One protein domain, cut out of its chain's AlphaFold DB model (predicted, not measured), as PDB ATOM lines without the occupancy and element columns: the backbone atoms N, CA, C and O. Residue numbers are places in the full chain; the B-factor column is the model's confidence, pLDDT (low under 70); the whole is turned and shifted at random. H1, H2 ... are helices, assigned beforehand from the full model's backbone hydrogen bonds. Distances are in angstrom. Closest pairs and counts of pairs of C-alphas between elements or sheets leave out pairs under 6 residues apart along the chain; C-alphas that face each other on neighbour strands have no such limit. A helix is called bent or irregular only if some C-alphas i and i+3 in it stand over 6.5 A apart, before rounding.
ATOM      1  N   ILE A   6      47.271  11.083  -8.212       94.19
ATOM      2  CA  ILE A   6      47.582  12.491  -7.992       94.19
ATOM      3  C   ILE A   6      48.661  12.589  -6.923       94.19
ATOM      4  O   ILE A   6      48.575  11.968  -5.864       94.19
ATOM      5  N   LYS A   7      49.698  13.377  -7.204       94.75
ATOM      6  CA  LYS A   7      50.770  13.656  -6.253       94.75
ATOM      7  C   LYS A   7      50.474  14.942  -5.487       94.75
ATOM      8  O   LYS A   7      50.217  15.971  -6.105       94.75
ATOM      9  N   ILE A   8      50.603  14.903  -4.163       96.62
ATOM     10  CA  ILE A   8      50.578  16.104  -3.316       96.62
ATOM     11  C   ILE A   8      51.965  16.291  -2.711       96.62
ATOM     12  O   ILE A   8      52.403  15.466  -1.909       96.62
ATOM     13  N   GLY A   9      52.636  17.381  -3.081       95.38
ATOM     14  CA  GLY A   9      53.930  17.757  -2.520       95.38
ATOM     15  C   GLY A   9      54.076  19.268  -2.369       95.38
ATOM     16  O   GLY A   9      53.340  20.023  -3.004       95.38
ATOM     17  N   TYR A  10      55.046  19.708  -1.569       95.94
ATOM     18  CA  TYR A  10      55.459  21.116  -1.506       95.94
ATOM     19  C   TYR A  10      56.838  21.340  -2.139       95.94
ATOM     20  O   TYR A  10      57.669  20.434  -2.237       95.94
ATOM     21  N   THR A  11      57.096  22.569  -2.577       94.00
ATOM     22  CA  THR A  11      58.422  23.020  -3.009       94.00
ATOM     23  C   THR A  11      58.501  24.539  -2.952       94.00
ATOM     24  O   THR A  11      57.513  25.222  -3.208       94.00
ATOM     25  N   THR A  12      59.680  25.072  -2.643       93.81
ATOM     26  CA  THR A  12      59.988  26.506  -2.766       93.81
ATOM     27  C   THR A  12      60.560  26.860  -4.142       93.81
ATOM     28  O   THR A  12      60.665  28.033  -4.481       93.81
ATOM     29  N   ASP A  13      60.928  25.852  -4.940       91.19
ATOM     30  CA  ASP A  13      61.415  25.992  -6.313       91.19
ATOM     31  C   ASP A  13      60.727  24.947  -7.200       91.19
ATOM     32  O   ASP A  13      61.137  23.784  -7.306       91.19
ATOM     33  N   LEU A  14      59.611  25.357  -7.801       88.19
ATOM     34  CA  LEU A  14      58.800  24.510  -8.669       88.19
ATOM     35  C   LEU A  14      59.558  24.044  -9.914       88.19
ATOM     36  O   LEU A  14      59.431  22.886 -10.302       88.19
ATOM     37  N   TYR A  15      60.357  24.919 -10.525       87.75
ATOM     38  CA  TYR A  15      61.059  24.628 -11.772       87.75
ATOM     39  C   TYR A  15      62.109  23.542 -11.584       87.75
ATOM     40  O   TYR A  15      62.122  22.553 -12.321       87.75
ATOM     41  N   SER A  16      62.952  23.695 -10.563       89.31
ATOM     42  CA  SER A  16      63.963  22.692 -10.230       89.31
ATOM     43  C   SER A  16      63.312  21.368  -9.829       89.31
ATOM     44  O   SER A  16      63.755  20.300 -10.257       89.31
ATOM     45  N   ARG A  17      62.210  21.417  -9.064       90.12
ATOM     46  CA  ARG A  17      61.475  20.215  -8.646       90.12
ATOM     47  C   ARG A  17      60.853  19.475  -9.828       90.12
ATOM     48  O   ARG A  17      60.984  18.255  -9.906       90.12
ATOM     49  N   ALA A  18      60.206  20.195 -10.740       87.56
ATOM     50  CA  ALA A  18      59.594  19.618 -11.927       87.56
ATOM     51  C   ALA A  18      60.640  19.009 -12.868       87.56
ATOM     52  O   ALA A  18      60.440  17.892 -13.338       87.56
ATOM     53  N   ALA A  19      61.782  19.677 -13.074       86.94
ATOM     54  CA  ALA A  19      62.890  19.134 -13.859       86.94
ATOM     55  C   ALA A  19      63.441  17.832 -13.251       86.94
ATOM     56  O   ALA A  19      63.597  16.838 -13.960       86.94
ATOM     57  N   ALA A  20      63.671  17.807 -11.933       88.38
ATOM     58  CA  ALA A  20      64.163  16.624 -11.225       88.38
ATOM     59  C   ALA A  20      63.190  15.434 -11.300       88.38
ATOM     60  O   ALA A  20      63.619  14.286 -11.386       88.38
ATOM     61  N   LEU A  21      61.884  15.708 -11.279       85.75
ATOM     62  CA  LEU A  21      60.831  14.693 -11.345       85.75
ATOM     63  C   LEU A  21      60.328  14.407 -12.769       85.75
ATOM     64  O   LEU A  21      59.445  13.570 -12.930       85.75
ATOM     65  N   ARG A  22      60.873  15.085 -13.790       86.50
ATOM     66  CA  ARG A  22      60.409  15.021 -15.188       86.50
ATOM     67  C   ARG A  22      58.898  15.265 -15.330       86.50
ATOM     68  O   ARG A  22      58.224  14.610 -16.119       86.50
ATOM     69  N   ILE A  23      58.374  16.207 -14.548       83.50
ATOM     70  CA  ILE A  23      56.961  16.596 -14.575       83.50
ATOM     71  C   ILE A  23      56.723  17.493 -15.789       83.50
ATOM     72  O   ILE A  23      57.395  18.513 -15.951       83.50
ATOM     73  N   SER A  24      55.753  17.118 -16.626       81.44
ATOM     74  CA  SER A  24      55.303  17.964 -17.732       81.44
ATOM     75  C   SER A  24      54.592  19.214 -17.211       81.44
ATOM     76  O   SER A  24      53.962  19.201 -16.154       81.44
ATOM     77  N   HIS A  25      54.688  20.312 -17.952       73.75
ATOM     78  CA  HIS A  25      54.164  21.608 -17.525       73.75
ATOM     79  C   HIS A  25      52.633  21.626 -17.355       73.75
ATOM     80  O   HIS A  25      52.106  22.315 -16.487       73.75
ATOM     81  N   ASP A  26      51.928  20.808 -18.131       79.12
ATOM     82  CA  ASP A  26      50.479  20.597 -18.076       79.12
ATOM     83  C   ASP A  26      50.033  19.600 -16.989       79.12
ATOM     84  O   ASP A  26      48.842  19.491 -16.705       79.12
ATOM     85  N   ALA A  27      50.971  18.904 -16.340       87.12
ATOM     86  CA  ALA A  27      50.670  17.908 -15.312       87.12
ATOM     87  C   ALA A  27      50.473  18.515 -13.909       87.12
ATOM     88  O   ALA A  27      50.144  17.797 -12.961       87.12
ATOM     89  N   VAL A  28      50.670  19.830 -13.744       91.62
ATOM     90  CA  VAL A  28      50.422  20.508 -12.468       91.62
ATOM     91  C   VAL A  28      48.948  20.868 -12.351       91.62
ATOM     92  O   VAL A  28      48.404  21.653 -13.124       91.62
ATOM     93  N   LEU A  29      48.301  20.307 -11.333       93.62
ATOM     94  CA  LEU A  29      46.862  20.432 -11.165       93.62
ATOM     95  C   LEU A  29      46.444  21.678 -10.373       93.62
ATOM     96  O   LEU A  29      45.420  22.259 -10.705       93.62
ATOM     97  N   ALA A  30      47.189  22.138  -9.370       95.19
ATOM     98  CA  ALA A  30      46.852  23.352  -8.619       95.19
ATOM     99  C   ALA A  30      48.064  23.892  -7.845       95.19
ATOM    100  O   ALA A  30      48.997  23.139  -7.564       95.19
ATOM    101  N   PHE A  31      48.013  25.170  -7.456       95.50
ATOM    102  CA  PHE A  31      48.944  25.774  -6.501       95.50
ATOM    103  C   PHE A  31      48.201  26.230  -5.253       95.50
ATOM    104  O   PHE A  31      47.308  27.069  -5.331       95.50
ATOM    105  N   GLU A  32      48.594  25.686  -4.105       96.81
ATOM    106  CA  GLU A  32      48.090  26.088  -2.794       96.81
ATOM    107  C   GLU A  32      49.227  26.799  -2.041       96.81
ATOM    108  O   GLU A  32      50.256  26.168  -1.781       96.81
ATOM    109  N   PRO A  33      49.102  28.103  -1.727       95.75
ATOM    110  CA  PRO A  33      50.088  28.811  -0.918       95.75
ATOM    111  C   PRO A  33      50.248  28.151   0.455       95.75
ATOM    112  O   PRO A  33      49.268  27.922   1.162       95.75
ATOM    113  N   GLY A  34      51.486  27.856   0.845       95.75
ATOM    114  CA  GLY A  34      51.770  27.185   2.108       95.75
ATOM    115  C   GLY A  34      53.167  26.580   2.161       95.75
ATOM    116  O   GLY A  34      53.999  26.810   1.282       95.75
ATOM    117  N   GLY A  35      53.415  25.800   3.211       96.38
ATOM    118  CA  GLY A  35      54.670  25.090   3.424       96.38
ATOM    119  C   GLY A  35      54.474  23.603   3.710       96.38
ATOM    120  O   GLY A  35      53.464  22.984   3.366       96.38
ATOM    121  N   ARG A  36      55.482  23.022   4.367       96.50
ATOM    122  CA  ARG A  36      55.503  21.617   4.802       96.50
ATOM    123  C   ARG A  36      54.307  21.260   5.691       96.50
ATOM    124  O   ARG A  36      53.812  20.141   5.663       96.50
ATOM    125  N   ASP A  37      53.867  22.199   6.512       97.88
ATOM    126  CA  ASP A  37      52.714  22.078   7.397       97.88
ATOM    127  C   ASP A  37      51.409  21.864   6.619       97.88
ATOM    128  O   ASP A  37      50.671  20.922   6.920       97.88
ATOM    129  N   VAL A  38      51.176  22.662   5.572       98.06
ATOM    130  CA  VAL A  38      50.017  22.517   4.680       98.06
ATOM    131  C   VAL A  38      50.092  21.194   3.921       98.06
ATOM    132  O   VAL A  38      49.102  20.467   3.870       98.06
ATOM    133  N   GLU A  39      51.266  20.807   3.413       98.00
ATOM    134  CA  GLU A  39      51.454  19.488   2.790       98.00
ATOM    135  C   GLU A  39      51.059  18.349   3.741       98.00
ATOM    136  O   GLU A  39      50.244  17.495   3.386       98.00
ATOM    137  N   LEU A  40      51.595  18.345   4.967       98.00
ATOM    138  CA  LEU A  40      51.288  17.317   5.963       98.00
ATOM    139  C   LEU A  40      49.804  17.313   6.338       98.00
ATOM    140  O   LEU A  40      49.230  16.246   6.572       98.00
ATOM    141  N   GLN A  41      49.169  18.484   6.387       98.25
ATOM    142  CA  GLN A  41      47.730  18.590   6.588       98.25
ATOM    143  C   GLN A  41      46.962  17.925   5.441       98.25
ATOM    144  O   GLN A  41      46.078  17.116   5.714       98.25
ATOM    145  N   ARG A  42      47.309  18.195   4.176       98.44
ATOM    146  CA  ARG A  42      46.652  17.575   3.008       98.44
ATOM    147  C   ARG A  42      46.891  16.071   2.952       98.44
ATOM    148  O   ARG A  42      45.966  15.309   2.696       98.44
ATOM    149  N   HIS A  43      48.094  15.625   3.294       98.25
ATOM    150  CA  HIS A  43      48.419  14.206   3.420       98.25
ATOM    151  C   HIS A  43      47.557  13.481   4.457       98.25
ATOM    152  O   HIS A  43      47.192  12.330   4.236       98.25
ATOM    153  N   ARG A  44      47.251  14.131   5.587       97.81
ATOM    154  CA  ARG A  44      46.336  13.595   6.610       97.81
ATOM    155  C   ARG A  44      44.885  13.654   6.144       97.81
ATOM    156  O   ARG A  44      44.160  12.684   6.319       97.81
ATOM    157  N   GLN A  45      44.487  14.768   5.535       98.12
ATOM    158  CA  GLN A  45      43.134  14.987   5.025       98.12
ATOM    159  C   GLN A  45      42.734  13.927   3.990       98.12
ATOM    160  O   GLN A  45      41.631  13.401   4.064       98.12
ATOM    161  N   PHE A  46      43.633  13.577   3.068       97.94
ATOM    162  CA  PHE A  46      43.379  12.590   2.009       97.94
ATOM    163  C   PHE A  46      43.996  11.217   2.306       97.94
ATOM    164  O   PHE A  46      44.220  10.422   1.397       97.94
ATOM    165  N   ALA A  47      44.279  10.906   3.575       97.31
ATOM    166  CA  ALA A  47      44.947   9.660   3.953       97.31
ATOM    167  C   ALA A  47      44.194   8.398   3.492       97.31
ATOM    168  O   ALA A  47      44.831   7.385   3.219       97.31
ATOM    169  N   ALA A  48      42.863   8.469   3.361       96.62
ATOM    170  CA  ALA A  48      42.024   7.358   2.915       96.62
ATOM    171  C   ALA A  48      42.342   6.875   1.489       96.62
ATOM    172  O   ALA A  48      42.141   5.701   1.195       96.62
ATOM    173  N   THR A  49      42.856   7.752   0.621       96.62
ATOM    174  CA  THR A  49      43.240   7.406  -0.758       96.62
ATOM    175  C   THR A  49      44.749   7.405  -0.967       96.62
ATOM    176  O   THR A  49      45.224   7.306  -2.093       96.62
ATOM    177  N   ARG A  50      45.529   7.525   0.111       97.25
ATOM    178  CA  ARG A  50      46.987   7.606   0.052       97.25
ATOM    179  C   ARG A  50      47.613   6.227  -0.124       97.25
ATOM    180  O   ARG A  50      47.350   5.303   0.646       97.25
ATOM    181  N   HIS A  51      48.559   6.118  -1.051       95.62
ATOM    182  CA  HIS A  51      49.346   4.901  -1.250       95.62
ATOM    183  C   HIS A  51      50.416   4.765  -0.163       95.62
ATOM    184  O   HIS A  51      51.543   5.253  -0.294       95.62
ATOM    185  N   GLY A  52      50.063   4.111   0.944       92.25
ATOM    186  CA  GLY A  52      50.966   3.872   2.070       92.25
ATOM    187  C   GLY A  52      51.573   5.170   2.617       92.25
ATOM    188  O   GLY A  52      50.865   6.088   3.022       92.25
ATOM    189  N   ARG A  53      52.909   5.252   2.635       92.25
ATOM    190  CA  ARG A  53      53.663   6.433   3.110       92.25
ATOM    191  C   ARG A  53      54.133   7.358   1.980       92.25
ATOM    192  O   ARG A  53      54.938   8.251   2.229       92.25
ATOM    193  N   THR A  54      53.683   7.127   0.748       95.25
ATOM    194  CA  THR A  54      54.118   7.892  -0.432       95.25
ATOM    195  C   THR A  54      53.421   9.250  -0.519       95.25
ATOM    196  O   THR A  54      52.599   9.598   0.319       95.25
ATOM    197  N   GLU A  55      53.748  10.045  -1.527       95.81
ATOM    198  CA  GLU A  55      53.038  11.294  -1.845       95.81
ATOM    199  C   GLU A  55      51.961  11.083  -2.919       95.81
ATOM    200  O   GLU A  55      51.474  12.061  -3.480       95.81
ATOM    201  N   GLU A  56      51.631   9.832  -3.243       96.06
ATOM    202  CA  GLU A  56      50.657   9.482  -4.275       96.06
ATOM    203  C   GLU A  56      49.304   9.133  -3.659       96.06
ATOM    204  O   GLU A  56      49.222   8.425  -2.651       96.06
ATOM    205  N   PHE A  57      48.244   9.612  -4.300       97.00
ATOM    206  CA  PHE A  57      46.861   9.443  -3.881       97.00
ATOM    207  C   PHE A  57      46.032   8.950  -5.063       97.00
ATOM    208  O   PHE A  57      46.252   9.394  -6.192       97.00
ATOM    209  N   ASP A  58      45.076   8.061  -4.815       95.69
ATOM    210  CA  ASP A  58      44.029   7.795  -5.795       95.69
ATOM    211  C   ASP A  58      43.154   9.037  -5.969       95.69
ATOM    212  O   ASP A  58      42.895   9.788  -5.019       95.69
ATOM    213  N   GLU A  59      42.708   9.246  -7.205       94.94
ATOM    214  CA  GLU A  59      41.712  10.261  -7.512       94.94
ATOM    215  C   GLU A  59      40.438  10.005  -6.697       94.94
ATOM    216  O   GLU A  59      39.945   8.879  -6.609       94.94
ATOM    217  N   SER A  60      39.901  11.059  -6.086       94.19
ATOM    218  CA  SER A  60      38.675  10.989  -5.297       94.19
ATOM    219  C   SER A  60      37.851  12.266  -5.436       94.19
ATOM    220  O   SER A  60      38.423  13.334  -5.688       94.19
ATOM    221  N   PRO A  61      36.521  12.201  -5.238       95.06
ATOM    222  CA  PRO A  61      35.667  13.387  -5.279       95.06
ATOM    223  C   PRO A  61      36.142  14.500  -4.337       95.06
ATOM    224  O   PRO A  61      36.147  15.667  -4.721       95.06
ATOM    225  N   ASP A  62      36.618  14.141  -3.142       96.38
ATOM    226  CA  ASP A  62      37.098  15.102  -2.146       96.38
ATOM    227  C   ASP A  62      38.378  15.809  -2.599       96.38
ATOM    228  O   ASP A  62      38.513  17.029  -2.458       96.38
ATOM    229  N   LEU A  63      39.320  15.058  -3.175       96.69
ATOM    230  CA  LEU A  63      40.589  15.600  -3.650       96.69
ATOM    231  C   LEU A  63      40.377  16.489  -4.883       96.69
ATOM    232  O   LEU A  63      40.932  17.589  -4.955       96.69
ATOM    233  N   LEU A  64      39.512  16.071  -5.812       96.12
ATOM    234  CA  LEU A  64      39.115  16.880  -6.967       96.12
ATOM    235  C   LEU A  64      38.357  18.148  -6.545       96.12
ATOM    236  O   LEU A  64      38.619  19.233  -7.069       96.12
ATOM    237  N   GLY A  65      37.455  18.039  -5.569       97.50
ATOM    238  CA  GLY A  65      36.728  19.174  -5.004       97.50
ATOM    239  C   GLY A  65      37.665  20.190  -4.350       97.50
ATOM    240  O   GLY A  65      37.544  21.395  -4.588       97.50
ATOM    241  N   HIS A  66      38.658  19.713  -3.593       97.75
ATOM    242  CA  HIS A  66      39.698  20.564  -3.014       97.75
ATOM    243  C   HIS A  66      40.550  21.242  -4.088       97.75
ATOM    244  O   HIS A  66      40.739  22.454  -4.025       97.75
ATOM    245  N   MET A  67      40.991  20.508  -5.114       96.19
ATOM    246  CA  MET A  67      41.715  21.078  -6.258       96.19
ATOM    247  C   MET A  67      40.921  22.215  -6.912       96.19
ATOM    248  O   MET A  67      41.461  23.296  -7.157       96.19
ATOM    249  N   MET A  68      39.629  22.000  -7.173       97.06
ATOM    250  CA  MET A  68      38.760  23.021  -7.763       97.06
ATOM    251  C   MET A  68      38.580  24.236  -6.851       97.06
ATOM    252  O   MET A  68      38.504  25.365  -7.338       97.06
ATOM    253  N   ARG A  69      38.528  24.025  -5.532       97.88
ATOM    254  CA  ARG A  69      38.483  25.111  -4.549       97.88
ATOM    255  C   ARG A  69      39.769  25.936  -4.559       97.88
ATOM    256  O   ARG A  69      39.685  27.149  -4.710       97.88
ATOM    257  N   VAL A  70      40.928  25.284  -4.506       97.62
ATOM    258  CA  VAL A  70      42.245  25.938  -4.584       97.62
ATOM    259  C   VAL A  70      42.372  26.755  -5.871       97.62
ATOM    260  O   VAL A  70      42.751  27.919  -5.818       97.62
ATOM    261  N   ARG A  71      41.982  26.198  -7.026       96.62
ATOM    262  CA  ARG A  71      42.002  26.925  -8.310       96.62
ATOM    263  C   ARG A  71      41.113  28.165  -8.318       96.62
ATOM    264  O   ARG A  71      41.459  29.167  -8.932       96.62
ATOM    265  N   ARG A  72      39.953  28.101  -7.667       97.19
ATOM    266  CA  ARG A  72      39.046  29.250  -7.554       97.19
ATOM    267  C   ARG A  72      39.623  30.340  -6.649       97.19
ATOM    268  O   ARG A  72      39.429  31.512  -6.939       97.19
ATOM    269  N   GLU A  73      40.313  29.957  -5.579       97.62
ATOM    270  CA  GLU A  73      40.895  30.889  -4.605       97.62
ATOM    271  C   GLU A  73      42.216  31.510  -5.091       97.62
ATOM    272  O   GLU A  73      42.483  32.677  -4.814       97.62
ATOM    273  N   HIS A  74      43.031  30.757  -5.834       95.75
ATOM    274  CA  HIS A  74      44.407  31.143  -6.178       95.75
ATOM    275  C   HIS A  74      44.693  31.211  -7.684       95.75
ATOM    276  O   HIS A  74      45.800  31.563  -8.089       95.75
ATOM    277  N   GLY A  75      43.700  30.911  -8.518       94.31
ATOM    278  CA  GLY A  75      43.821  30.896  -9.971       94.31
ATOM    279  C   GLY A  75      44.234  29.539 -10.545       94.31
ATOM    280  O   GLY A  75      44.539  28.572  -9.841       94.31
TER     281      GLY A  75
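This is residues 6 to 75 of the 89 residues of an uncharacterized protein of Cellulomonas hominis (UniProt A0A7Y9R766). What shape do these atoms make? Three helices, H1, H2 and H3, stand apart from one another at the corners of a triangle, with the first printed residues, 6 to 10, running through the space between them and H1 at one end of the longest axis. Two long loops join the helices, residues 22 to 35 and residues 46 to 60, and the second comes back to pair briefly with the first printed residues. What is it built of, and how large is it? The printed part has 70 residues, with three named helices in the order H1, H2, H3 and no named strand; its class is all helix, that is, the named elements are helices, though they hold 32 of the 70 residues, under half. The whole is compact, with a radius of gyration of the C-alphas of 11.9 A, and rounded, spanning 30 by 29 by 23 A.

Where does the first helix begin? After residues 6 to 13, H1 takes residues 14 to 21, from C-alpha 14 at (58.800, 24.510, -8.669), and is 10.4 A long. What comes next along the chain? H2 takes residues 36 to 45 and is 14.0 A long, with C-alpha 36 at (55.503, 21.617, 4.802). Where does the last helix end? H3, the longest, takes residues 61 to 74 and is 19.8 A long, ending with C-alpha 74 at (44.407, 31.143, -6.178).

Does any helix touch another? H1 touches no helix, and it is apart from H2 and from H3, with no C-alpha of either within 8 A of it. H2 and H3 are apart too. What pairing is there outside the helices? Residues 6 to 7 pair with residues 56 to 57, antiparallel, in stretches too short to be named strands. How well formed are the helix backbones? In H1, H2 and H3 every O i to N i+4 pair is within hydrogen-bond range, and no helix is bent or irregular.

How far does it reach? The two C-alphas farthest apart are those of Gly 52 and Gly 75, at 30.4 A, while the first and last printed C-alphas, Ile 6 and Gly 75, are 18.9 A apart. Which links are long? Both are: 14 residues between H1 and H2, with C-alphas 7 to 16 A from the mean of all C-alphas, and 15 residues between H2 and H3, with C-alphas 8 to 16 A from it. Is there a cut or low confidence? The printed part has no cut, its mean pLDDT is 93.9, and no printed residue is under 70 in this predicted model.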